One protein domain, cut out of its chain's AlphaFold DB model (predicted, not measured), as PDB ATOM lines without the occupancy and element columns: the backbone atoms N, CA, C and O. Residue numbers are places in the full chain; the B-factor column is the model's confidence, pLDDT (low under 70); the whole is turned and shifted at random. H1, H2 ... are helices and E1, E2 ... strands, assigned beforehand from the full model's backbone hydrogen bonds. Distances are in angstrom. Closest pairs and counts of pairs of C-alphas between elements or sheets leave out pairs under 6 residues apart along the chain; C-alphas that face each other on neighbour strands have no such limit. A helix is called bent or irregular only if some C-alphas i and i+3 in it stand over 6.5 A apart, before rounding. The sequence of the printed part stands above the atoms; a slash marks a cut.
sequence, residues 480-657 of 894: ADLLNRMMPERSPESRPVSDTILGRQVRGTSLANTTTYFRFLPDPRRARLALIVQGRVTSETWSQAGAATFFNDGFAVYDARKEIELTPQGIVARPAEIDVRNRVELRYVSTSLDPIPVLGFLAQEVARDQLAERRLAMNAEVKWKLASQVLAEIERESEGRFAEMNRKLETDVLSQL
ATOM      1  N   ALA A 480      32.452  40.324 161.162       93.38
ATOM      2  CA  ALA A 480      31.426  39.338 161.489       93.38
ATOM      3  C   ALA A 480      30.361  39.902 162.460       93.38
ATOM      4  O   ALA A 480      29.178  39.611 162.290       93.38
ATOM      5  N   ASP A 481      30.744  40.760 163.420       93.94
ATOM      6  CA  ASP A 481      29.809  41.478 164.313       93.94
ATOM      7  C   ASP A 481      28.793  42.306 163.502       93.94
ATOM      8  O   ASP A 481      27.587  42.184 163.713       93.94
ATOM      9  N   LEU A 482      29.244  43.076 162.499       93.44
ATOM     10  CA  LEU A 482      28.334  43.893 161.689       93.44
ATOM     11  C   LEU A 482      27.334  43.056 160.883       93.44
ATOM     12  O   LEU A 482      26.149  43.383 160.857       93.44
ATOM     13  N   LEU A 483      27.787  41.972 160.249       90.88
ATOM     14  CA  LEU A 483      26.895  41.085 159.493       90.88
ATOM     15  C   LEU A 483      25.876  40.389 160.400       90.88
ATOM     16  O   LEU A 483      24.709  40.263 160.031       90.88
ATOM     17  N   ASN A 484      26.289  39.975 161.597       92.44
ATOM     18  CA  ASN A 484      25.410  39.295 162.542       92.44
ATOM     19  C   ASN A 484      24.383  40.239 163.185       92.44
ATOM     20  O   ASN A 484      23.245  39.828 163.395       92.44
ATOM     21  N   ARG A 485      24.705  41.524 163.367       90.69
ATOM     22  CA  ARG A 485      23.731  42.576 163.732       90.69
ATOM     23  C   ARG A 485      22.655  42.833 162.676       90.69
ATOM     24  O   ARG A 485      21.612  43.403 162.989       90.69
ATOM     25  N   MET A 486      22.912  42.447 161.426       85.25
ATOM     26  CA  MET A 486      21.961  42.558 160.317       85.25
ATOM     27  C   MET A 486      21.151  41.270 160.089       85.25
ATOM     28  O   MET A 486      20.257  41.262 159.240       85.25
ATOM     29  N   MET A 487      21.418  40.193 160.839       85.50
ATOM     30  CA  MET A 487      20.609  38.976 160.773       85.50
ATOM     31  C   MET A 487      19.248  39.182 161.455       85.50
ATOM     32  O   MET A 487      19.194  39.710 162.566       85.50
ATOM     33  N   PRO A 488      18.131  38.763 160.829       78.50
ATOM     34  CA  PRO A 488      16.817  38.852 161.451       78.50
ATOM     35  C   PRO A 488      16.675  37.828 162.581       78.50
ATOM     36  O   PRO A 488      17.028  36.657 162.420       78.50
ATOM     37  N   GLU A 489      16.092  38.259 163.699       76.38
ATOM     38  CA  GLU A 489      15.738  37.383 164.817       76.38
ATOM     39  C   GLU A 489      14.739  36.294 164.380       76.38
ATOM     40  O   GLU A 489      13.829  36.533 163.580       76.38
ATOM     41  N   ARG A 490      14.906  35.078 164.914       81.50
ATOM     42  CA  ARG A 490      14.013  33.930 164.697       81.50
ATOM     43  C   ARG A 490      13.276  33.625 166.002       81.50
ATOM     44  O   ARG A 490      13.897  33.220 166.981       81.50
ATOM     45  N   SER A 491      11.955  33.776 166.007       84.69
ATOM     46  CA  SER A 491      11.105  33.253 167.085       84.69
ATOM     47  C   SER A 491      11.004  31.721 167.004       84.69
ATOM     48  O   SER A 491      11.052  31.182 165.896       84.69
ATOM     49  N   PRO A 492      10.802  31.005 168.129       90.25
ATOM     50  CA  PRO A 492      10.498  29.577 168.106       90.25
ATOM     51  C   PRO A 492       9.225  29.280 167.303       90.25
ATOM     52  O   PRO A 492       8.210  29.960 167.467       90.25
ATOM     53  N   GLU A 493       9.264  28.253 166.457       90.06
ATOM     54  CA  GLU A 493       8.185  27.914 165.529       90.06
ATOM     55  C   GLU A 493       7.553  26.560 165.880       90.06
ATOM     56  O   GLU A 493       8.252  25.556 166.031       90.06
ATOM     57  N   SER A 494       6.223  26.528 165.996       91.75
ATOM     58  CA  SER A 494       5.449  25.306 166.235       91.75
ATOM     59  C   SER A 494       4.863  24.783 164.924       91.75
ATOM     60  O   SER A 494       4.162  25.517 164.226       91.75
ATOM     61  N   ARG A 495       5.137  23.518 164.588       89.81
ATOM     62  CA  ARG A 495       4.709  22.862 163.341       89.81
ATOM     63  C   ARG A 495       3.950  21.558 163.639       89.81
ATOM     64  O   ARG A 495       4.305  20.844 164.577       89.81
ATOM     65  N   PRO A 496       2.921  21.194 162.852       92.25
ATOM     66  CA  PRO A 496       2.318  19.868 162.936       92.25
ATOM     67  C   PRO A 496       3.266  18.809 162.354       92.25
ATOM     68  O   PRO A 496       3.850  18.996 161.287       92.25
ATOM     69  N   VAL A 497       3.381  17.663 163.026       91.12
ATOM     70  CA  VAL A 497       4.091  16.480 162.518       91.12
ATOM     71  C   VAL A 497       3.088  15.574 161.807       91.12
ATOM     72  O   VAL A 497       2.047  15.230 162.370       91.12
ATOM     73  N   SER A 498       3.407  15.175 160.575       91.81
ATOM     74  CA  SER A 498       2.641  14.206 159.782       91.81
ATOM     75  C   SER A 498       3.577  13.494 158.797       91.81
ATOM     76  O   SER A 498       3.684  13.888 157.638       91.81
ATOM     77  N   ASP A 499       4.260  12.455 159.271       90.62
ATOM     78  CA  ASP A 499       5.281  11.690 158.536       90.62
ATOM     79  C   ASP A 499       4.924  10.186 158.534       90.62
ATOM     80  O   ASP A 499       3.909   9.767 159.092       90.62
ATOM     81  N   THR A 500       5.722   9.345 157.883       92.31
ATOM     82  CA  THR A 500       5.595   7.882 157.852       92.31
ATOM     83  C   THR A 500       6.944   7.234 158.161       92.31
ATOM     84  O   THR A 500       7.757   7.088 157.255       92.31
ATOM     85  N   ILE A 501       7.189   6.852 159.418       89.62
ATOM     86  CA  ILE A 501       8.462   6.269 159.882       89.62
ATOM     87  C   ILE A 501       8.366   4.741 159.927       89.62
ATOM     88  O   ILE A 501       7.415   4.187 160.482       89.62
ATOM     89  N   LEU A 502       9.340   4.047 159.332       88.75
ATOM     90  CA  LEU A 502       9.382   2.591 159.140       88.75
ATOM     91  C   LEU A 502       8.058   2.032 158.578       88.75
ATOM     92  O   LEU A 502       7.557   0.997 159.020       88.75
ATOM     93  N   GLY A 503       7.463   2.763 157.628       86.88
ATOM     94  CA  GLY A 503       6.185   2.428 156.992       86.88
ATOM     95  C   GLY A 503       4.926   2.732 157.819       86.88
ATOM     96  O   GLY A 503       3.828   2.397 157.380       86.88
ATOM     97  N   ARG A 504       5.040   3.361 158.999       88.88
ATOM     98  CA  ARG A 504       3.906   3.686 159.886       88.88
ATOM     99  C   ARG A 504       3.672   5.189 159.974       88.88
ATOM    100  O   ARG A 504       4.615   5.934 160.213       88.88
ATOM    101  N   GLN A 505       2.422   5.638 159.850       92.31
ATOM    102  CA  GLN A 505       2.095   7.057 160.017       92.31
ATOM    103  C   GLN A 505       2.385   7.534 161.449       92.31
ATOM    104  O   GLN A 505       1.938   6.922 162.421       92.31
ATOM    105  N   VAL A 506       3.102   8.653 161.550       92.31
ATOM    106  CA  VAL A 506       3.437   9.372 162.781       92.31
ATOM    107  C   VAL A 506       2.778  10.747 162.716       92.31
ATOM    108  O   VAL A 506       2.993  11.491 161.759       92.31
ATOM    109  N   ARG A 507       1.976  11.091 163.724       94.75
ATOM    110  CA  ARG A 507       1.300  12.392 163.849       94.75
ATOM    111  C   ARG A 507       1.673  13.077 165.156       94.75
ATOM    112  O   ARG A 507       2.005  12.399 166.120       94.75
ATOM    113  N   GLY A 508       1.585  14.400 165.216       94.19
ATOM    114  CA  GLY A 508       1.850  15.139 166.451       94.19
ATOM    115  C   GLY A 508       2.169  16.608 166.221       94.19
ATOM    116  O   GLY A 508       1.688  17.213 165.262       94.19
ATOM    117  N   THR A 509       3.015  17.161 167.078       94.44
ATOM    118  CA  THR A 509       3.514  18.540 167.018       94.44
ATOM    119  C   THR A 509       5.020  18.570 167.253       94.44
ATOM    120  O   THR A 509       5.585  17.699 167.916       94.44
ATOM    121  N   SER A 510       5.689  19.579 166.705       93.75
ATOM    122  CA  SER A 510       7.084  19.888 166.995       93.75
ATOM    123  C   SER A 510       7.272  21.377 167.249       93.75
ATOM    124  O   SER A 510       6.571  22.209 166.679       93.75
ATOM    125  N   LEU A 511       8.226  21.705 168.116       95.56
ATOM    126  CA  LEU A 511       8.683  23.058 168.396       95.56
ATOM    127  C   LEU A 511      10.154  23.147 167.987       95.56
ATOM    128  O   LEU A 511      11.003  22.447 168.542       95.56
ATOM    129  N   ALA A 512      10.449  24.001 167.011       92.44
ATOM    130  CA  ALA A 512      11.799  24.288 166.552       92.44
ATOM    131  C   ALA A 512      12.269  25.639 167.102       92.44
ATOM    132  O   ALA A 512      11.555  26.637 167.020       92.44
ATOM    133  N   ASN A 513      13.486  25.684 167.635       94.19
ATOM    134  CA  ASN A 513      14.199  26.921 167.937       94.19
ATOM    135  C   ASN A 513      15.516  26.916 167.153       94.19
ATOM    136  O   ASN A 513      16.302  25.975 167.295       94.19
ATOM    137  N   THR A 514      15.733  27.937 166.321       91.44
ATOM    138  CA  THR A 514      16.811  27.971 165.325       91.44
ATOM    139  C   THR A 514      17.570  29.288 165.391       91.44
ATOM    140  O   THR A 514      16.996  30.357 165.196       91.44
ATOM    141  N   THR A 515      18.881  29.211 165.603       92.00
ATOM    142  CA  THR A 515      19.804  30.348 165.591       92.00
ATOM    143  C   THR A 515      20.565  30.375 164.266       92.00
ATOM    144  O   THR A 515      21.064  29.348 163.805       92.00
ATOM    145  N   THR A 516      20.660  31.549 163.640       91.94
ATOM    146  CA  THR A 516      21.325  31.731 162.340       91.94
ATOM    147  C   THR A 516      22.319  32.877 162.387       91.94
ATOM    148  O   THR A 516      21.926  33.993 162.720       91.94
ATOM    149  N   TYR A 517      23.570  32.619 162.013       93.12
ATOM    150  CA  TYR A 517      24.644  33.614 162.025       93.12
ATOM    151  C   TYR A 517      25.669  33.348 160.919       93.12
ATOM    152  O   TYR A 517      25.843  32.219 160.462       93.12
ATOM    153  N   PHE A 518      26.368  34.390 160.488       94.12
ATOM    154  CA  PHE A 518      27.533  34.282 159.623       94.12
ATOM    155  C   PHE A 518      28.801  34.054 160.447       94.12
ATOM    156  O   PHE A 518      29.028  34.708 161.467       94.12
ATOM    157  N   ARG A 519      29.662  33.162 159.955       95.69
ATOM    158  CA  ARG A 519      31.042  32.986 160.417       95.69
ATOM    159  C   ARG A 519      31.978  33.139 159.226       95.69
ATOM    160  O   ARG A 519      31.729  32.558 158.171       95.69
ATOM    161  N   PHE A 520      33.055  33.894 159.383       97.50
ATOM    162  CA  PHE A 520      34.080  34.012 158.353       97.50
ATOM    163  C   PHE A 520      34.936  32.743 158.241       97.50
ATOM    164  O   PHE A 520      35.023  31.942 159.173       97.50
ATOM    165  N   LEU A 521      35.498  32.515 157.053       97.12
ATOM    166  CA  LEU A 521      36.360  31.373 156.748       97.12
ATOM    167  C   LEU A 521      37.733  31.919 156.324       97.12
ATOM    168  O   LEU A 521      37.841  32.363 155.179       97.12
ATOM    169  N   PRO A 522      38.746  31.928 157.215       97.62
ATOM    170  CA  PRO A 522      40.049  32.524 156.938       97.62
ATOM    171  C   PRO A 522      40.660  32.054 155.617       97.62
ATOM    172  O   PRO A 522      40.746  30.855 155.342       97.62
ATOM    173  N   ASP A 523      41.057  33.016 154.790       97.06
ATOM    174  CA  ASP A 523      41.658  32.794 153.480       97.06
ATOM    175  C   ASP A 523      42.442  34.054 153.060       97.06
ATOM    176  O   ASP A 523      41.852  35.135 152.963       97.06
ATOM    177  N   PRO A 524      43.757  33.965 152.794       95.06
ATOM    178  CA  PRO A 524      44.577  35.138 152.495       95.06
ATOM    179  C   PRO A 524      44.298  35.760 151.114       95.06
ATOM    180  O   PRO A 524      44.851  36.817 150.818       95.06
ATOM    181  N   ARG A 525      43.504  35.109 150.246       94.31
ATOM    182  CA  ARG A 525      43.304  35.526 148.844       94.31
ATOM    183  C   ARG A 525      41.839  35.567 148.386       94.31
ATOM    184  O   ARG A 525      41.578  36.022 147.270       94.31
ATOM    185  N   ARG A 526      40.881  35.094 149.195       94.75
ATOM    186  CA  ARG A 526      39.457  34.981 148.819       94.75
ATOM    187  C   ARG A 526      38.515  35.564 149.866       94.75
ATOM    188  O   ARG A 526      38.791  35.550 151.058       94.75
ATOM    189  N   ALA A 527      37.360  36.027 149.397       95.25
ATOM    190  CA  ALA A 527      36.291  36.588 150.214       95.25
ATOM    191  C   ALA A 527      35.294  35.498 150.648       95.25
ATOM    192  O   ALA A 527      34.218  35.370 150.063       95.25
ATOM    193  N   ARG A 528      35.658  34.680 151.642       96.75
ATOM    194  CA  ARG A 528      34.868  33.506 152.064       96.75
ATOM    195  C   ARG A 528      34.179  33.688 153.415       96.75
ATOM    196  O   ARG A 528      34.757  34.227 154.357       96.75
ATOM    197  N   LEU A 529      32.958  33.174 153.521       96.19
ATOM    198  CA  LEU A 529      32.181  33.065 154.756       96.19
ATOM    199  C   LEU A 529      31.258  31.836 154.717       96.19
ATOM    200  O   LEU A 529      31.130  31.168 153.695       96.19
ATOM    201  N   ALA A 530      30.606  31.521 155.831       95.38
ATOM    202  CA  ALA A 530      29.549  30.521 155.895       95.38
ATOM    203  C   ALA A 530      28.348  31.062 156.671       95.38
ATOM    204  O   ALA A 530      28.511  31.661 157.735       95.38
ATOM    205  N   LEU A 531      27.145  30.795 156.165       94.06
ATOM    206  CA  LEU A 531      25.930  30.857 156.969       94.06
ATOM    207  C   LEU A 531      25.867  29.582 157.816       94.06
ATOM    208  O   LEU A 531      25.824  28.477 157.270       94.06
ATOM    209  N   ILE A 532      25.871  29.743 159.135       95.19
ATOM    210  CA  ILE A 532      25.679  28.673 160.110       95.19
ATOM    211  C   ILE A 532      24.227  28.718 160.588       95.19
ATOM    212  O   ILE A 532      23.700  29.782 160.924       95.19
ATOM    213  N   VAL A 533      23.575  27.557 160.605       94.56
ATOM    214  CA  VAL A 533      22.187  27.377 161.043       94.56
ATOM    215  C   VAL A 533      22.176  26.256 162.078       94.56
ATOM    216  O   VAL A 533      22.323  25.085 161.732       94.56
ATOM    217  N   GLN A 534      22.020  26.620 163.348       95.31
ATOM    218  CA  GLN A 534      21.953  25.673 164.462       95.31
ATOM    219  C   GLN A 534      20.516  25.588 164.958       95.31
ATOM    220  O   GLN A 534      19.892  26.620 165.210       95.31
ATOM    221  N   GLY A 535      19.980  24.383 165.121       94.12
ATOM    222  CA  GLY A 535      18.596  24.198 165.545       94.12
ATOM    223  C   GLY A 535      18.418  23.130 166.607       94.12
ATOM    224  O   GLY A 535      19.141  22.135 166.657       94.12
ATOM    225  N   ARG A 536      17.406  23.331 167.451       96.19
ATOM    226  CA  ARG A 536      16.907  22.365 168.430       96.19
ATOM    227  C   ARG A 536      15.425  22.140 168.175       96.19
ATOM    228  O   ARG A 536      14.658  23.099 168.138       96.19
ATOM    229  N   VAL A 537      15.034  20.882 168.026       94.94
ATOM    230  CA  VAL A 537      13.650  20.463 167.796       94.94
ATOM    231  C   VAL A 537      13.226  19.534 168.924       94.94
ATOM    232  O   VAL A 537      13.873  18.514 169.164       94.94
ATOM    233  N   THR A 538      12.132  19.871 169.599       95.94
ATOM    234  CA  THR A 538      11.381  18.934 170.442       95.94
ATOM    235  C   THR A 538      10.093  18.541 169.727       95.94
ATOM    236  O   THR A 538       9.516  19.356 169.007       95.94
ATOM    237  N   SER A 539       9.629  17.304 169.888       94.38
ATOM    238  CA  SER A 539       8.358  16.861 169.310       94.38
ATOM    239  C   SER A 539       7.601  15.891 170.207       94.38
ATOM    240  O   SER A 539       8.179  14.966 170.771       94.38
ATOM    241  N   GLU A 540       6.287  16.085 170.289       95.12
ATOM    242  CA  GLU A 540       5.352  15.142 170.898       95.12
ATOM    243  C   GLU A 540       4.631  14.418 169.763       95.12
ATOM    244  O   GLU A 540       3.956  15.047 168.944       95.12
ATOM    245  N   THR A 541       4.790  13.098 169.665       93.62
ATOM    246  CA  THR A 541       4.281  12.329 168.519       93.62
ATOM    247  C   THR A 541       3.577  11.048 168.934       93.62
ATOM    248  O   THR A 541       3.854  10.475 169.985       93.62
ATOM    249  N   TRP A 542       2.675  10.564 168.084       92.88
ATOM    250  CA  TRP A 542       2.029   9.269 168.228       92.88
ATOM    251  C   TRP A 542       1.963   8.505 166.904       92.88
ATOM    252  O   TRP A 542       1.916   9.092 165.820       92.88
ATOM    253  N   SER A 543       1.964   7.178 166.992       92.19
ATOM    254  CA  SER A 543       1.822   6.268 165.851       92.19
ATOM    255  C   SER A 543       1.104   4.982 166.256       92.19
ATOM    256  O   SER A 543       0.988   4.671 167.442       92.19
ATOM    257  N   GLN A 544       0.595   4.233 165.276       89.75
ATOM    258  CA  GLN A 544      -0.154   2.994 165.504       89.75
ATOM    259  C   GLN A 544       0.487   1.798 164.797       89.75
ATOM    260  O   GLN A 544       0.980   1.910 163.673       89.75
ATOM    261  N   ALA A 545       0.457   0.636 165.454       85.00
ATOM    262  CA  ALA A 545       0.820  -0.649 164.868       85.00
ATOM    263  C   ALA A 545      -0.109  -1.751 165.400       85.00
ATOM    264  O   ALA A 545      -0.013  -2.161 166.557       85.00
ATOM    265  N   GLY A 546      -1.020  -2.233 164.550       84.88
ATOM    266  CA  GLY A 546      -2.026  -3.219 164.945       84.88
ATOM    267  C   GLY A 546      -2.893  -2.702 166.098       84.88
ATOM    268  O   GLY A 546      -3.523  -1.657 165.979       84.88
ATOM    269  N   ALA A 547      -2.898  -3.432 167.212       83.00
ATOM    270  CA  ALA A 547      -3.652  -3.092 168.418       83.00
ATOM    271  C   ALA A 547      -3.001  -2.008 169.306       83.00
ATOM    272  O   ALA A 547      -3.632  -1.582 170.272       83.00
ATOM    273  N   ALA A 548      -1.759  -1.588 169.031       86.38
ATOM    274  CA  ALA A 548      -0.986  -0.691 169.894       86.38
ATOM    275  C   ALA A 548      -0.862   0.735 169.325       86.38
ATOM    276  O   ALA A 548      -0.605   0.925 168.134       86.38
ATOM    277  N   THR A 549      -0.988   1.733 170.203       90.06
ATOM    278  CA  THR A 549      -0.681   3.149 169.954       90.06
ATOM    279  C   THR A 549       0.512   3.562 170.816       90.06
ATOM    280  O   THR A 549       0.478   3.421 172.039       90.06
ATOM    281  N   PHE A 550       1.558   4.080 170.179       90.31
ATOM    282  CA  PHE A 550       2.812   4.490 170.809       90.31
ATOM    283  C   PHE A 550       2.874   6.009 170.868       90.31
ATOM    284  O   PHE A 550       2.731   6.650 169.829       90.31
ATOM    285  N   PHE A 551       3.139   6.573 172.042       92.56
ATOM    286  CA  PHE A 551       3.375   8.001 172.249       92.56
ATOM    287  C   PHE A 551       4.865   8.212 172.516       92.56
ATOM    288  O   PHE A 551       5.414   7.607 173.436       92.56
ATOM    289  N   ASN A 552       5.526   9.037 171.709       91.31
ATOM    290  CA  ASN A 552       6.976   9.200 171.704       91.31
ATOM    291  C   ASN A 552       7.369  10.673 171.798       91.31
ATOM    292  O   ASN A 552       6.814  11.521 171.089       91.31
ATOM    293  N   ASP A 553       8.387  10.926 172.610       92.62
ATOM    294  CA  ASP A 553       9.101  12.190 172.683       92.62
ATOM    295  C   ASP A 553      10.306  12.159 171.744       92.62
ATOM    296  O   ASP A 553      11.154  11.266 171.805       92.62
ATOM    297  N   GLY A 554      10.373  13.142 170.851       91.44
ATOM    298  CA  GLY A 554      11.522  13.390 169.997       91.44
ATOM    299  C   GLY A 554      12.341  14.564 170.516       91.44
ATOM    300  O   GLY A 554      11.810  15.647 170.764       91.44
ATOM    301  N   PHE A 555      13.652  14.373 170.619       95.00
ATOM    302  CA  PHE A 555      14.619  15.457 170.749       95.00
ATOM    303  C   PHE A 555      15.619  15.367 169.601       95.00
ATOM    304  O   PHE A 555      16.196  14.305 169.357       95.00
ATOM    305  N   ALA A 556      15.869  16.475 168.914       94.62
ATOM    306  CA  ALA A 556      16.930  16.570 167.928       94.62
ATOM    307  C   ALA A 556      17.666  17.904 168.018       94.62
ATOM    308  O   ALA A 556      17.075  18.946 168.306       94.62
ATOM    309  N   VAL A 557      18.958  17.865 167.718       96.62
ATOM    310  CA  VAL A 557      19.756  19.041 167.372       96.62
ATOM    311  C   VAL A 557      20.328  18.869 165.974       96.62
ATOM    312  O   VAL A 557      20.574  17.740 165.536       96.62
ATOM    313  N   TYR A 558      20.523  19.976 165.272       95.56
ATOM    314  CA  TYR A 558      21.183  19.991 163.978       95.56
ATOM    315  C   TYR A 558      22.121  21.184 163.843       95.56
ATOM    316  O   TYR A 558      21.838  22.271 164.348       95.56
ATOM    317  N   ASP A 559      23.211  20.960 163.118       96.62
ATOM    318  CA  ASP A 559      24.235  21.942 162.792       96.62
ATOM    319  C   ASP A 559      24.416  21.927 161.274       96.62
ATOM    320  O   ASP A 559      24.976  20.978 160.718       96.62
ATOM    321  N   ALA A 560      23.909  22.957 160.596       95.69
ATOM    322  CA  ALA A 560      24.033  23.113 159.152       95.69
ATOM    323  C   ALA A 560      24.960  24.277 158.782       95.69
ATOM    324  O   ALA A 560      25.003  25.306 159.462       95.69
ATOM    325  N   ARG A 561      25.685  24.122 157.669       96.12
ATOM    326  CA  ARG A 561      26.577  25.140 157.098       96.12
ATOM    327  C   ARG A 561      26.311  25.304 155.605       96.12
ATOM    328  O   ARG A 561      26.274  24.311 154.886       96.12
ATOM    329  N   LYS A 562      26.191  26.543 155.123       94.94
ATOM    330  CA  LYS A 562      26.217  26.875 153.689       94.94
ATOM    331  C   LYS A 562      27.409  27.796 153.427       94.94
ATOM    332  O   LYS A 562      27.433  28.917 153.935       94.94
ATOM    333  N   GLU A 563      28.429  27.302 152.718       95.94
ATOM    334  CA  GLU A 563      29.611  28.105 152.358       95.94
ATOM    335  C   GLU A 563      29.273  29.109 151.250       95.94
ATOM    336  O   GLU A 563      28.519  28.806 150.325       95.94
ATOM    337  N   ILE A 564      29.848  30.305 151.352       94.25
ATOM    338  CA  ILE A 564      29.587  31.461 150.497       94.25
ATOM    339  C   ILE A 564      30.936  32.096 150.135       94.25
ATOM    340  O   ILE A 564      31.800  32.274 150.997       94.25
ATOM    341  N   GLU A 565      31.114  32.461 148.873       94.31
ATOM    342  CA  GLU A 565      32.289  33.168 148.366       94.31
ATOM    343  C   GLU A 565      31.839  34.388 147.549       94.31
ATOM    344  O   GLU A 565      30.951  34.285 146.700       94.31
ATOM    345  N   LEU A 566      32.416  35.562 147.819       90.62
ATOM    346  CA  LEU A 566      32.198  36.753 147.000       90.62
ATOM    347  C   LEU A 566      33.250  36.774 145.889       90.62
ATOM    348  O   LEU A 566      34.452  36.795 146.146       90.62
ATOM    349  N   THR A 567      32.775  36.791 144.652       86.88
ATOM    350  CA  THR A 567      33.582  36.782 143.428       86.88
ATOM    351  C   THR A 567      33.366  38.084 142.645       86.88
ATOM    352  O   THR A 567      32.409  38.813 142.933       86.88
ATOM    353  N   PRO A 568      34.176  38.387 141.612       77.00
ATOM    354  CA  PRO A 568      33.912  39.515 140.714       77.00
ATOM    355  C   PRO A 568      32.543  39.453 140.013       77.00
ATOM    356  O   PRO A 568      32.030  40.485 139.589       77.00
ATOM    357  N   GLN A 569      31.943  38.263 139.905       74.31
ATOM    358  CA  GLN A 569      30.632  38.013 139.301       74.31
ATOM    359  C   GLN A 569      29.469  38.083 140.313       74.31
ATOM    360  O   GLN A 569      28.312  37.951 139.920       74.31
ATOM    361  N   GLY A 570      29.753  38.290 141.604       81.69
ATOM    362  CA  GLY A 570      28.762  38.354 142.681       81.69
ATOM    363  C   GLY A 570      28.947  37.279 143.755       81.69
ATOM    364  O   GLY A 570      30.026  36.703 143.915       81.69
ATOM    365  N   ILE A 571      27.890  37.034 144.526       87.44
ATOM    366  CA  ILE A 571      27.858  36.062 145.622       87.44
ATOM    367  C   ILE A 571      27.592  34.668 145.049       87.44
ATOM    368  O   ILE A 571      26.531  34.423 144.470       87.44
ATOM    369  N   VAL A 572      28.533  33.749 145.258       90.50
ATOM    370  CA  VAL A 572      28.417  32.329 144.912       90.50
ATOM    371  C   VAL A 572      28.237  31.536 146.203       90.50
ATOM    372  O   VAL A 572      29.074  31.614 147.101       90.50
ATOM    373  N   ALA A 573      27.161  30.760 146.312       90.50
ATOM    374  CA  ALA A 573      26.937  29.869 147.446       90.50
ATOM    375  C   ALA A 573      27.079  28.402 147.021       90.50
ATOM    376  O   ALA A 573      26.623  28.001 145.951       90.50
ATOM    377  N   ARG A 574      27.717  27.592 147.866       91.69
ATOM    378  CA  ARG A 574      27.801  26.131 147.703       91.69
ATOM    379  C   ARG A 574      26.545  25.486 148.311       91.69
ATOM    380  O   ARG A 574      25.919  26.134 149.146       91.69
ATOM    381  N   PRO A 575      26.170  24.243 147.958       91.38
ATOM    382  CA  PRO A 575      25.081  23.539 148.638       91.38
ATOM    383  C   PRO A 575      25.314  23.447 150.152       91.38
ATOM    384  O   PRO A 575      26.458  23.316 150.595       91.38
ATOM    385  N   ALA A 576      24.244  23.509 150.943       93.50
ATOM    386  CA  ALA A 576      24.325  23.325 152.384       93.50
ATOM    387  C   ALA A 576      24.690  21.879 152.776       93.50
ATOM    388  O   ALA A 576      24.237  20.904 152.175       93.50
ATOM    389  N   GLU A 577      25.470  21.752 153.845       94.88
ATOM    390  CA  GLU A 577      25.767  20.500 154.545       94.88
ATOM    391  C   GLU A 577      25.127  20.518 155.939       94.88
ATOM    392  O   GLU A 577      24.908  21.594 156.503       94.88
ATOM    393  N   ILE A 578      24.860  19.345 156.529       95.44
ATOM    394  CA  ILE A 578      24.233  19.225 157.854       95.44
ATOM    395  C   ILE A 578      24.723  17.989 158.628       95.44
ATOM    396  O   ILE A 578      24.793  16.894 158.070       95.44
ATOM    397  N   ASP A 579      24.987  18.138 159.931       96.19
ATOM    398  CA  ASP A 579      24.881  17.027 160.889       96.19
ATOM    399  C   ASP A 579      23.583  17.163 161.693       96.19
ATOM    400  O   ASP A 579      23.114  18.258 161.998       96.19
ATOM    401  N   VAL A 580      22.999  16.021 162.044       96.12
ATOM    402  CA  VAL A 580      21.759  15.907 162.813       96.12
ATOM    403  C   VAL A 580      21.957  14.839 163.880       96.12
ATOM    404  O   VAL A 580      22.364  13.715 163.582       96.12
ATOM    405  N   ARG A 581      21.645  15.156 165.134       95.06
ATOM    406  CA  ARG A 581      21.732  14.220 166.261       95.06
ATOM    407  C   ARG A 581      20.385  14.177 166.948       95.06
ATOM    408  O   ARG A 581      19.954  15.157 167.549       95.06
ATOM    409  N   ASN A 582      19.716  13.040 166.834       93.75
ATOM    410  CA  ASN A 582      18.380  12.826 167.359       93.75
ATOM    411  C   ASN A 582      18.350  11.704 168.396       93.75
ATOM    412  O   ASN A 582      19.183  10.796 168.418       93.75
ATOM    413  N   ARG A 583      17.323  11.754 169.236       90.56
ATOM    414  CA  ARG A 583      16.904  10.660 170.089       90.56
ATOM    415  C   ARG A 583      15.384  10.652 170.153       90.56
ATOM    416  O   ARG A 583      14.771  11.677 170.437       90.56
ATOM    417  N   VAL A 584      14.799   9.485 169.918       88.06
ATOM    418  CA  VAL A 584      13.394   9.217 170.225       88.06
ATOM    419  C   VAL A 584      13.327   8.393 171.512       88.06
ATOM    420  O   VAL A 584      14.071   7.413 171.674       88.06
ATOM    421  N   GLU A 585      12.462   8.797 172.435       88.94
ATOM    422  CA  GLU A 585      12.167   8.108 173.693       88.94
ATOM    423  C   GLU A 585      10.663   7.794 173.763       88.94
ATOM    424  O   GLU A 585       9.820   8.585 173.345       88.94
ATOM    425  N   LEU A 586      10.318   6.598 174.240       89.31
ATOM    426  CA  LEU A 586       8.933   6.141 174.332       89.31
ATOM    427  C   LEU A 586       8.311   6.677 175.628       89.31
ATOM    428  O   LEU A 586       8.693   6.237 176.711       89.31
ATOM    429  N   ARG A 587       7.340   7.587 175.515       88.44
ATOM    430  CA  ARG A 587       6.610   8.169 176.652       88.44
ATOM    431  C   ARG A 587       5.589   7.185 177.222       88.44
ATOM    432  O   ARG A 587       5.514   6.998 178.432       88.44
ATOM    433  N   TYR A 588       4.773   6.581 176.354       85.94
ATOM    434  CA  TYR A 588       3.683   5.687 176.758       85.94
ATOM    435  C   TYR A 588       3.257   4.739 175.625       85.94
ATOM    436  O   TYR A 588       3.405   5.058 174.445       85.94
ATOM    437  N   VAL A 589       2.681   3.589 175.985       89.62
ATOM    438  CA  VAL A 589       2.025   2.648 175.059       89.62
ATOM    439  C   VAL A 589       0.622   2.383 175.575       89.62
ATOM    440  O   VAL A 589       0.470   1.982 176.724       89.62
ATOM    441  N   SER A 590      -0.376   2.551 174.712       88.00
ATOM    442  CA  SER A 590      -1.726   2.031 174.936       88.00
ATOM    443  C   SER A 590      -2.011   0.897 173.960       88.00
ATOM    444  O   SER A 590      -1.529   0.916 172.825       88.00
ATOM    445  N   THR A 591      -2.811  -0.078 174.371       85.88
ATOM    446  CA  THR A 591      -3.283  -1.174 173.523       85.88
ATOM    447  C   THR A 591      -4.802  -1.309 173.589       85.88
ATOM    448  O   THR A 591      -5.424  -1.027 174.610       85.88
ATOM    449  N   SER A 592      -5.425  -1.853 172.541       82.19
ATOM    450  CA  SER A 592      -6.851  -2.222 172.589       82.19
ATOM    451  C   SER A 592      -7.167  -3.350 173.590       82.19
ATOM    452  O   SER A 592      -8.329  -3.726 173.732       82.19
ATOM    453  N   LEU A 593      -6.149  -3.912 174.254       78.50
ATOM    454  CA  LEU A 593      -6.255  -4.921 175.307       78.50
ATOM    455  C   LEU A 593      -6.045  -4.334 176.715       78.50
ATOM    456  O   LEU A 593      -6.233  -5.060 177.688       78.50
ATOM    457  N   ASP A 594      -5.734  -3.036 176.845       79.06
ATOM    458  CA  ASP A 594      -5.620  -2.330 178.132       79.06
ATOM    459  C   ASP A 594      -6.842  -2.531 179.066       79.06
ATOM    460  O   ASP A 594      -6.632  -2.637 180.274       79.06
ATOM    461  N   PRO A 595      -8.102  -2.658 178.578       77.56
ATOM    462  CA  PRO A 595      -9.256  -2.953 179.437       77.56
ATOM    463  C   PRO A 595      -9.271  -4.358 180.064       77.56
ATOM    464  O   PRO A 595     -10.146  -4.637 180.883       77.56
ATOM    465  N   ILE A 596      -8.364  -5.264 179.671       72.12
ATOM    466  CA  ILE A 596      -8.334  -6.658 180.130       72.12
ATOM    467  C   ILE A 596      -7.108  -6.876 181.037       72.12
ATOM    468  O   ILE A 596      -5.973  -6.859 180.547       72.12
ATOM    469  N   PRO A 597      -7.300  -7.126 182.350       55.34
ATOM    470  CA  PRO A 597      -6.203  -7.379 183.282       55.34
ATOM    471  C   PRO A 597      -5.264  -8.504 182.824       55.34
ATOM    472  O   PRO A 597      -5.694  -9.484 182.216       55.34
ATOM    473  N   VAL A 598      -3.974  -8.365 183.150       68.81
ATOM    474  CA  VAL A 598      -2.848  -9.218 182.710       68.81
ATOM    475  C   VAL A 598      -2.576  -9.171 181.198       68.81
ATOM    476  O   VAL A 598      -1.438  -8.916 180.809       68.81
ATOM    477  N   LEU A 599      -3.583  -9.348 180.338       67.56
ATOM    478  CA  LEU A 599      -3.398  -9.331 178.880       67.56
ATOM    479  C   LEU A 599      -2.974  -7.953 178.354       67.56
ATOM    480  O   LEU A 599      -2.070  -7.896 177.523       67.56
ATOM    481  N   GLY A 600      -3.536  -6.856 178.872       67.12
ATOM    482  CA  GLY A 600      -3.083  -5.502 178.535       67.12
ATOM    483  C   GLY A 600      -1.616  -5.249 178.910       67.12
ATOM    484  O   GLY A 600      -0.863  -4.697 178.115       67.12
ATOM    485  N   PHE A 601      -1.169  -5.735 180.074       71.31
ATOM    486  CA  PHE A 601       0.228  -5.604 180.510       71.31
ATOM    487  C   PHE A 601       1.191  -6.355 179.576       71.31
ATOM    488  O   PHE A 601       2.160  -5.774 179.094       71.31
ATOM    489  N   LEU A 602       0.889  -7.620 179.258       71.94
ATOM    490  CA  LEU A 602       1.700  -8.424 178.337       71.94
ATOM    491  C   LEU A 602       1.705  -7.846 176.912       71.94
ATOM    492  O   LEU A 602       2.744  -7.840 176.256       71.94
ATOM    493  N   ALA A 603       0.570  -7.320 176.442       75.62
ATOM    494  CA  ALA A 603       0.473  -6.662 175.141       75.62
ATOM    495  C   ALA A 603       1.309  -5.373 175.075       75.62
ATOM    496  O   ALA A 603       1.942  -5.110 174.052       75.62
ATOM    497  N   GLN A 604       1.351  -4.589 176.158       79.06
ATOM    498  CA  GLN A 604       2.223  -3.418 176.252       79.06
ATOM    499  C   GLN A 604       3.709  -3.798 176.289       79.06
ATOM    500  O   GLN A 604       4.501  -3.129 175.633       79.06
ATOM    501  N   GLU A 605       4.101  -4.856 177.006       79.75
ATOM    502  CA  GLU A 605       5.516  -5.243 177.115       79.75
ATOM    503  C   GLU A 605       6.065  -5.786 175.787       79.75
ATOM    504  O   GLU A 605       7.065  -5.281 175.283       79.75
ATOM    505  N   VAL A 606       5.326  -6.681 175.118       80.94
ATOM    506  CA  VAL A 606       5.676  -7.152 173.762       80.94
ATOM    507  C   VAL A 606       5.733  -5.989 172.757       80.94
ATOM    508  O   VAL A 606       6.557  -5.993 171.841       80.94
ATOM    509  N   ALA A 607       4.892  -4.963 172.925       81.50
ATOM    510  CA  ALA A 607       4.954  -3.751 172.113       81.50
ATOM    511  C   ALA A 607       6.197  -2.886 172.420       81.50
ATOM    512  O   ALA A 607       6.774  -2.318 171.490       81.50
ATOM    513  N   ARG A 608       6.640  -2.801 173.686       85.25
ATOM    514  CA  ARG A 608       7.889  -2.117 174.081       85.25
ATOM    515  C   ARG A 608       9.110  -2.807 173.474       85.25
ATOM    516  O   ARG A 608       9.915  -2.123 172.841       85.25
ATOM    517  N   ASP A 609       9.201  -4.132 173.573       84.38
ATOM    518  CA  ASP A 609      10.315  -4.917 173.019       84.38
ATOM    519  C   ASP A 609      10.432  -4.744 171.494       84.38
ATOM    520  O   ASP A 609      11.488  -4.366 170.983       84.38
ATOM    521  N   GLN A 610       9.321  -4.887 170.760       82.38
ATOM    522  CA  GLN A 610       9.291  -4.689 169.300       82.38
ATOM    523  C   GLN A 610       9.651  -3.261 168.850       82.38
ATOM    524  O   GLN A 610      10.018  -3.052 167.686       82.38
ATOM    525  N   LEU A 611       9.525  -2.258 169.729       81.38
ATOM    526  CA  LEU A 611      10.009  -0.903 169.465       81.38
ATOM    527  C   LEU A 611      11.495  -0.755 169.820       81.38
ATOM    528  O   LEU A 611      12.228  -0.100 169.075       81.38
ATOM    529  N   ALA A 612      11.950  -1.378 170.910       83.56
ATOM    530  CA  ALA A 612      13.348  -1.377 171.334       83.56
ATOM    531  C   ALA A 612      14.267  -1.982 170.257       83.56
ATOM    532  O   ALA A 612      15.235  -1.330 169.859       83.56
ATOM    533  N   GLU A 613      13.902  -3.144 169.698       86.88
ATOM    534  CA  GLU A 613      14.594  -3.785 168.564       86.88
ATOM    535  C   GLU A 613      14.783  -2.837 167.366       86.88
ATOM    536  O   GLU A 613      15.811  -2.847 166.689       86.88
ATOM    537  N   ARG A 614      13.782  -1.990 167.093       85.56
ATOM    538  CA  ARG A 614      13.731  -1.127 165.901       85.56
ATOM    539  C   ARG A 614      14.272   0.283 166.140       85.56
ATOM    540  O   ARG A 614      14.336   1.073 165.196       85.56
ATOM    541  N   ARG A 615      14.686   0.613 167.370       84.56
ATOM    542  CA  ARG A 615      15.045   1.980 167.782       84.56
ATOM    543  C   ARG A 615      16.190   2.581 166.963       84.56
ATOM    544  O   ARG A 615      16.141   3.764 166.642       84.56
ATOM    545  N   LEU A 616      17.189   1.780 166.580       87.62
ATOM    546  CA  LEU A 616      18.314   2.242 165.756       87.62
ATOM    547  C   LEU A 616      17.873   2.629 164.336       87.62
ATOM    548  O   LEU A 616      18.193   3.724 163.879       87.62
ATOM    549  N   ALA A 617      17.085   1.778 163.671       88.62
ATOM    550  CA  ALA A 617      16.554   2.056 162.334       88.62
ATOM    551  C   ALA A 617      15.586   3.254 162.340       88.62
ATOM    552  O   ALA A 617      15.657   4.113 161.465       88.62
ATOM    553  N   MET A 618      14.737   3.356 163.370       88.56
ATOM    554  CA  MET A 618      13.833   4.491 163.568       88.56
ATOM    555  C   MET A 618      14.605   5.807 163.750       88.56
ATOM    556  O   MET A 618      14.295   6.797 163.091       88.56
ATOM    557  N   ASN A 619      15.641   5.820 164.601       88.56
ATOM    558  CA  ASN A 619      16.495   6.995 164.776       88.56
ATOM    559  C   ASN A 619      17.207   7.368 163.462       88.56
ATOM    560  O   ASN A 619      17.275   8.552 163.139       88.56
ATOM    561  N   ALA A 620      17.697   6.394 162.688       90.50
ATOM    562  CA  ALA A 620      18.366   6.642 161.410       90.50
ATOM    563  C   ALA A 620      17.431   7.267 160.357       90.50
ATOM    564  O   ALA A 620      17.811   8.245 159.713       90.50
ATOM    565  N   GLU A 621      16.194   6.772 160.219       92.44
ATOM    566  CA  GLU A 621      15.218   7.362 159.294       92.44
ATOM    567  C   GLU A 621      14.817   8.780 159.724       92.44
ATOM    568  O   GLU A 621      14.832   9.696 158.902       92.44
ATOM    569  N   VAL A 622      14.537   8.996 161.015       90.75
ATOM    570  CA  VAL A 622      14.221  10.334 161.546       90.75
ATOM    571  C   VAL A 622      15.408  11.294 161.374       90.75
ATOM    572  O   VAL A 622      15.189  12.455 161.033       90.75
ATOM    573  N   LYS A 623      16.660  10.827 161.528       92.44
ATOM    574  CA  LYS A 623      17.863  11.627 161.232       92.44
ATOM    575  C   LYS A 623      17.871  12.059 159.766       92.44
ATOM    576  O   LYS A 623      18.040  13.243 159.488       92.44
ATOM    577  N   TRP A 624      17.683  11.115 158.843       93.81
ATOM    578  CA  TRP A 624      17.718  11.384 157.404       93.81
ATOM    579  C   TRP A 624      16.591  12.326 156.954       93.81
ATOM    580  O   TRP A 624      16.844  13.266 156.198       93.81
ATOM    581  N   LYS A 625      15.364  12.134 157.451       92.50
ATOM    582  CA  LYS A 625      14.222  12.989 157.100       92.50
ATOM    583  C   LYS A 625      14.348  14.401 157.651       92.50
ATOM    584  O   LYS A 625      14.152  15.347 156.895       92.50
ATOM    585  N   LEU A 626      14.750  14.554 158.916       91.81
ATOM    586  CA  LEU A 626      15.005  15.873 159.493       91.81
ATOM    587  C   LEU A 626      16.148  16.587 158.756       91.81
ATOM    588  O   LEU A 626      16.013  17.763 158.433       91.81
ATOM    589  N   ALA A 627      17.227  15.871 158.411       92.94
ATOM    590  CA  ALA A 627      18.311  16.416 157.593       92.94
ATOM    591  C   ALA A 627      17.804  16.907 156.226       92.94
ATOM    592  O   ALA A 627      18.064  18.043 155.842       92.94
ATOM    593  N   SER A 628      17.027  16.081 155.522       93.25
ATOM    594  CA  SER A 628      16.486  16.401 154.194       93.25
ATOM    595  C   SER A 628      15.509  17.581 154.232       93.25
ATOM    596  O   SER A 628      15.565  18.454 153.367       93.25
ATOM    597  N   GLN A 629      14.645  17.646 155.251       90.75
ATOM    598  CA  GLN A 629      13.700  18.747 155.447       90.75
ATOM    599  C   GLN A 629      14.422  20.069 155.739       90.75
ATOM    600  O   GLN A 629      14.122  21.079 155.105       90.75
ATOM    601  N   VAL A 630      15.384  20.064 156.669       90.75
ATOM    602  CA  VAL A 630      16.136  21.269 157.051       90.75
ATOM    603  C   VAL A 630      17.029  21.749 155.905       90.75
ATOM    604  O   VAL A 630      17.080  22.949 155.654       90.75
ATOM    605  N   LEU A 631      17.672  20.848 155.153       92.56
ATOM    606  CA  LEU A 631      18.424  21.223 153.950       92.56
ATOM    607  C   LEU A 631      17.520  21.878 152.900       92.56
ATOM    608  O   LEU A 631      17.841  22.962 152.425       92.56
ATOM    609  N   ALA A 632      16.370  21.278 152.577       90.81
ATOM    610  CA  ALA A 632      15.432  21.850 151.609       90.81
ATOM    611  C   ALA A 632      14.892  23.227 152.047       90.81
ATOM    612  O   ALA A 632      14.654  24.099 151.213       90.81
ATOM    613  N   GLU A 633      14.724  23.444 153.353       89.06
ATOM    614  CA  GLU A 633      14.352  24.734 153.936       89.06
ATOM    615  C   GLU A 633      15.480  25.775 153.848       89.06
ATOM    616  O   GLU A 633      15.234  26.892 153.385       89.06
ATOM    617  N   ILE A 634      16.714  25.409 154.209       89.88
ATOM    618  CA  ILE A 634      17.892  26.282 154.102       89.88
ATOM    619  C   ILE A 634      18.153  26.663 152.645       89.88
ATOM    620  O   ILE A 634      18.360  27.842 152.360       89.88
ATOM    621  N   GLU A 635      18.114  25.710 151.714       90.62
ATOM    622  CA  GLU A 635      18.296  25.969 150.283       90.62
ATOM    623  C   GLU A 635      17.225  26.932 149.759       90.62
ATOM    624  O   GLU A 635      17.563  28.005 149.260       90.62
ATOM    625  N   ARG A 636      15.938  26.633 149.986       88.94
ATOM    626  CA  ARG A 636      14.803  27.484 149.580       88.94
ATOM    627  C   ARG A 636      14.910  28.924 150.098       88.94
ATOM    628  O   ARG A 636      14.581  29.857 149.367       88.94
ATOM    629  N   GLU A 637      15.316  29.126 151.353       86.50
ATOM    630  CA  GLU A 637      15.391  30.467 151.957       86.50
ATOM    631  C   GLU A 637      16.673  31.224 151.619       86.50
ATOM    632  O   GLU A 637      16.641  32.451 151.495       86.50
ATOM    633  N   SER A 638      17.794  30.519 151.467       85.25
ATOM    634  CA  SER A 638      19.071  31.137 151.108       85.25
ATOM    635  C   SER A 638      19.121  31.527 149.633       85.25
ATOM    636  O   SER A 638      19.542  32.639 149.332       85.25
ATOM    637  N   GLU A 639      18.620  30.680 148.730       83.75
ATOM    638  CA  GLU A 639      18.660  30.925 147.285       83.75
ATOM    639  C   GLU A 639      17.891  32.195 146.905       83.75
ATOM    640  O   GLU A 639      18.436  33.092 146.264       83.75
ATOM    641  N   GLY A 640      16.655  32.349 147.398       81.94
ATOM    642  CA  GLY A 640      15.855  33.552 147.152       81.94
ATOM    643  C   GLY A 640      16.512  34.838 147.674       81.94
ATOM    644  O   GLY A 640      16.469  35.868 147.000       81.94
ATOM    645  N   ARG A 641      17.170  34.773 148.842       82.31
ATOM    646  CA  ARG A 641      17.872  35.918 149.448       82.31
ATOM    647  C   ARG A 641      19.164  36.260 148.710       82.31
ATOM    648  O   ARG A 641      19.385  37.429 148.412       82.31
ATOM    649  N   PHE A 642      19.996  35.278 148.367       83.94
ATOM    650  CA  PHE A 642      21.236  35.521 147.624       83.94
ATOM    651  C   PHE A 642      20.954  35.970 146.184       83.94
ATOM    652  O   PHE A 642      21.609  36.893 145.705       83.94
ATOM    653  N   ALA A 643      19.908  35.450 145.535       84.50
ATOM    654  CA  ALA A 643      19.438  35.953 144.245       84.50
ATOM    655  C   ALA A 643      18.878  37.389 144.322       84.50
ATOM    656  O   ALA A 643      18.953  38.135 143.348       84.50
ATOM    657  N   GLU A 644      18.306  37.823 145.452       85.38
ATOM    658  CA  GLU A 644      17.958  39.234 145.679       85.38
ATOM    659  C   GLU A 644      19.203  40.106 145.919       85.38
ATOM    660  O   GLU A 644      19.327  41.167 145.311       85.38
ATOM    661  N   MET A 645      20.151  39.647 146.743       82.44
ATOM    662  CA  MET A 645      21.406  40.362 147.014       82.44
ATOM    663  C   MET A 645      22.254  40.540 145.747       82.44
ATOM    664  O   MET A 645      22.736  41.644 145.502       82.44
ATOM    665  N   ASN A 646      22.374  39.504 144.912       84.56
ATOM    666  CA  ASN A 646      23.071  39.580 143.626       84.56
ATOM    667  C   ASN A 646      22.391  40.565 142.671       84.56
ATOM    668  O   ASN A 646      23.068  41.431 142.129       84.56
ATOM    669  N   ARG A 647      21.056  40.528 142.536       86.00
ATOM    670  CA  ARG A 647      20.330  41.499 141.696       86.00
ATOM    671  C   ARG A 647      20.474  42.942 142.183       86.00
ATOM    672  O   ARG A 647      20.522  43.839 141.346       86.00
ATOM    673  N   LYS A 648      20.572  43.188 143.497       81.94
ATOM    674  CA  LYS A 648      20.861  44.528 144.049       81.94
ATOM    675  C   LYS A 648      22.303  44.957 143.785       81.94
ATOM    676  O   LYS A 648      22.522  46.058 143.301       81.94
ATOM    677  N   LEU A 649      23.284  44.082 144.022       79.62
ATOM    678  CA  LEU A 649      24.688  44.343 143.680       79.62
ATOM    679  C   LEU A 649      24.844  44.676 142.185       79.62
ATOM    680  O   LEU A 649      25.487  45.661 141.827       79.62
ATOM    681  N   GLU A 650      24.200  43.898 141.319       79.44
ATOM    682  CA  GLU A 650      24.188  44.111 139.874       79.44
ATOM    683  C   GLU A 650      23.482  45.422 139.492       79.44
ATOM    684  O   GLU A 650      24.066  46.255 138.804       79.44
ATOM    685  N   THR A 651      22.256  45.658 139.967       79.00
ATOM    686  CA  THR A 651      21.443  46.819 139.559       79.00
ATOM    687  C   THR A 651      21.944  48.133 140.159       79.00
ATOM    688  O   THR A 651      22.095  49.129 139.443       79.00
ATOM    689  N   ASP A 652      22.225  48.148 141.460       75.12
ATOM    690  CA  ASP A 652      22.448  49.371 142.234       75.12
ATOM    691  C   ASP A 652      23.930  49.769 142.297       75.12
ATOM    692  O   ASP A 652      24.231  50.939 142.530       75.12
ATOM    693  N   VAL A 653      24.857  48.835 142.033       74.75
ATOM    694  CA  VAL A 653      26.308  49.096 142.022       74.75
ATOM    695  C   VAL A 653      26.915  48.840 140.640       74.75
ATOM    696  O   VAL A 653      27.334  49.789 139.976       74.75
ATOM    697  N   LEU A 654      26.944  47.592 140.157       74.81
ATOM    698  CA  LEU A 654      27.689  47.228 138.939       74.81
ATOM    699  C   LEU A 654      27.111  47.882 137.666       74.81
ATOM    700  O   LEU A 654      27.865  48.326 136.795       74.81
ATOM    701  N   SER A 655      25.784  48.033 137.571       73.25
ATOM    702  CA  SER A 655      25.143  48.742 136.455       73.25
ATOM    703  C   SER A 655      25.373  50.257 136.511       73.25
ATOM    704  O   SER A 655      25.392  50.906 135.468       73.25
ATOM    705  N   GLN A 656      25.604  50.835 137.697       73.31
ATOM    706  CA  GLN A 656      25.945  52.256 137.824       73.31
ATOM    707  C   GLN A 656      27.406  52.499 137.432       73.31
ATOM    708  O   GLN A 656      27.685  53.405 136.654       73.31
ATOM    709  N   LEU A 657      28.328  51.636 137.867       74.00
ATOM    710  CA  LEU A 657      29.736  51.702 137.461       74.00
ATOM    711  C   LEU A 657      29.900  51.537 135.939       74.00
ATOM    712  O   LEU A 657      30.550  52.361 135.296       74.00
TER     713      LEU A 657
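AT A GLANCE: This is residues 480 to 657 of the 894 residues of an uncharacterized protein of Thermogutta sp (UniProt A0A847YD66). A long, twisted antiparallel sheet of six strands curls round one long helix, H3, and together they make a rod. H2 packs over E4 and E6 near one end of the rod, and the short H1 packs on E2 on the opposite face from H2. The printed part has 178 residues, with three named helices and six named strands in the order H1 E1 E2 E3 E4 E5 E6 H2 H3; the class is mixed, helices and strands. The whole is loose, with a radius of gyration of the C-alphas of 22.4 A and spans of 82 by 27 by 27 A.

IN THESE COORDINATES: Start in the sheet with E4, residues 548 to 567: find C-alpha 548 at (-0.986, -0.691, 169.894), from which the strand runs 57.4 A. E3, residues 527 to 545, is 53.5 A long; E2, residues 504 to 520, is 42.8 A; E6, residues 577 to 591, is 40.9 A. E1 holds residues 493 to 501 and E5 residues 570 to 573. H1, residues 480 to 485, begins at C-alpha 480 at (31.426, 39.338, 161.489). H2 holds residues 599 to 612. H3, residues 615 to 657, runs 60.1 A to C-alpha 657 at (29.736, 51.702, 137.461).

HOW THE PARTS SIT: Look first at E1 to E5, a meander, each strand the antiparallel neighbour of the one before and each such pair a hairpin. N 495 and O 510 are 2.9 A apart between E1 and E2, N 513 and O 536 2.9 A between E2 and E3, and N 537 and O 556 2.8 A between E3 and E4. The sheet is branched at E4: E3 lies on one side of it, E5 and E6 on the other side. There N 565 and O 572 are 2.8 A apart between E4 and E5, and N 557 and O 581 2.9 A between E4 and antiparallel E6. E2 bends by 80 degrees at residue 508 and E3 by 62 degrees at residue 540. H3 is on the sheet; its closest C-alphas to E6 are those of Lys 623 and Val 580, 6.0 A apart. H2 is on the sheet at a height of 8.4 A, its closest C-alphas to E6 being those of Gln 604 and Val 589, 6.2 A apart. H1 is on the sheet over E2, where the closest C-alphas, of Asn 484 and Tyr 517, are 5.8 A apart. H2 and H3 meet only through their link. In H1 and H2 every O i to N i+4 pair is within hydrogen-bond range; in H3, 35 of 39 are.

THE WHOLE: The C-alphas farthest apart, of Pro 597 and Leu 657, are 83.0 A apart. The printed part has no cut and no long link. H3 has a kink of 28 degrees near residue 651; it is neither bent nor irregular, but only just: C-alphas 652 and 655 are 6.4 A apart. The mean pLDDT of the printed part is 88.3, and residues 597 to 600 are under 70.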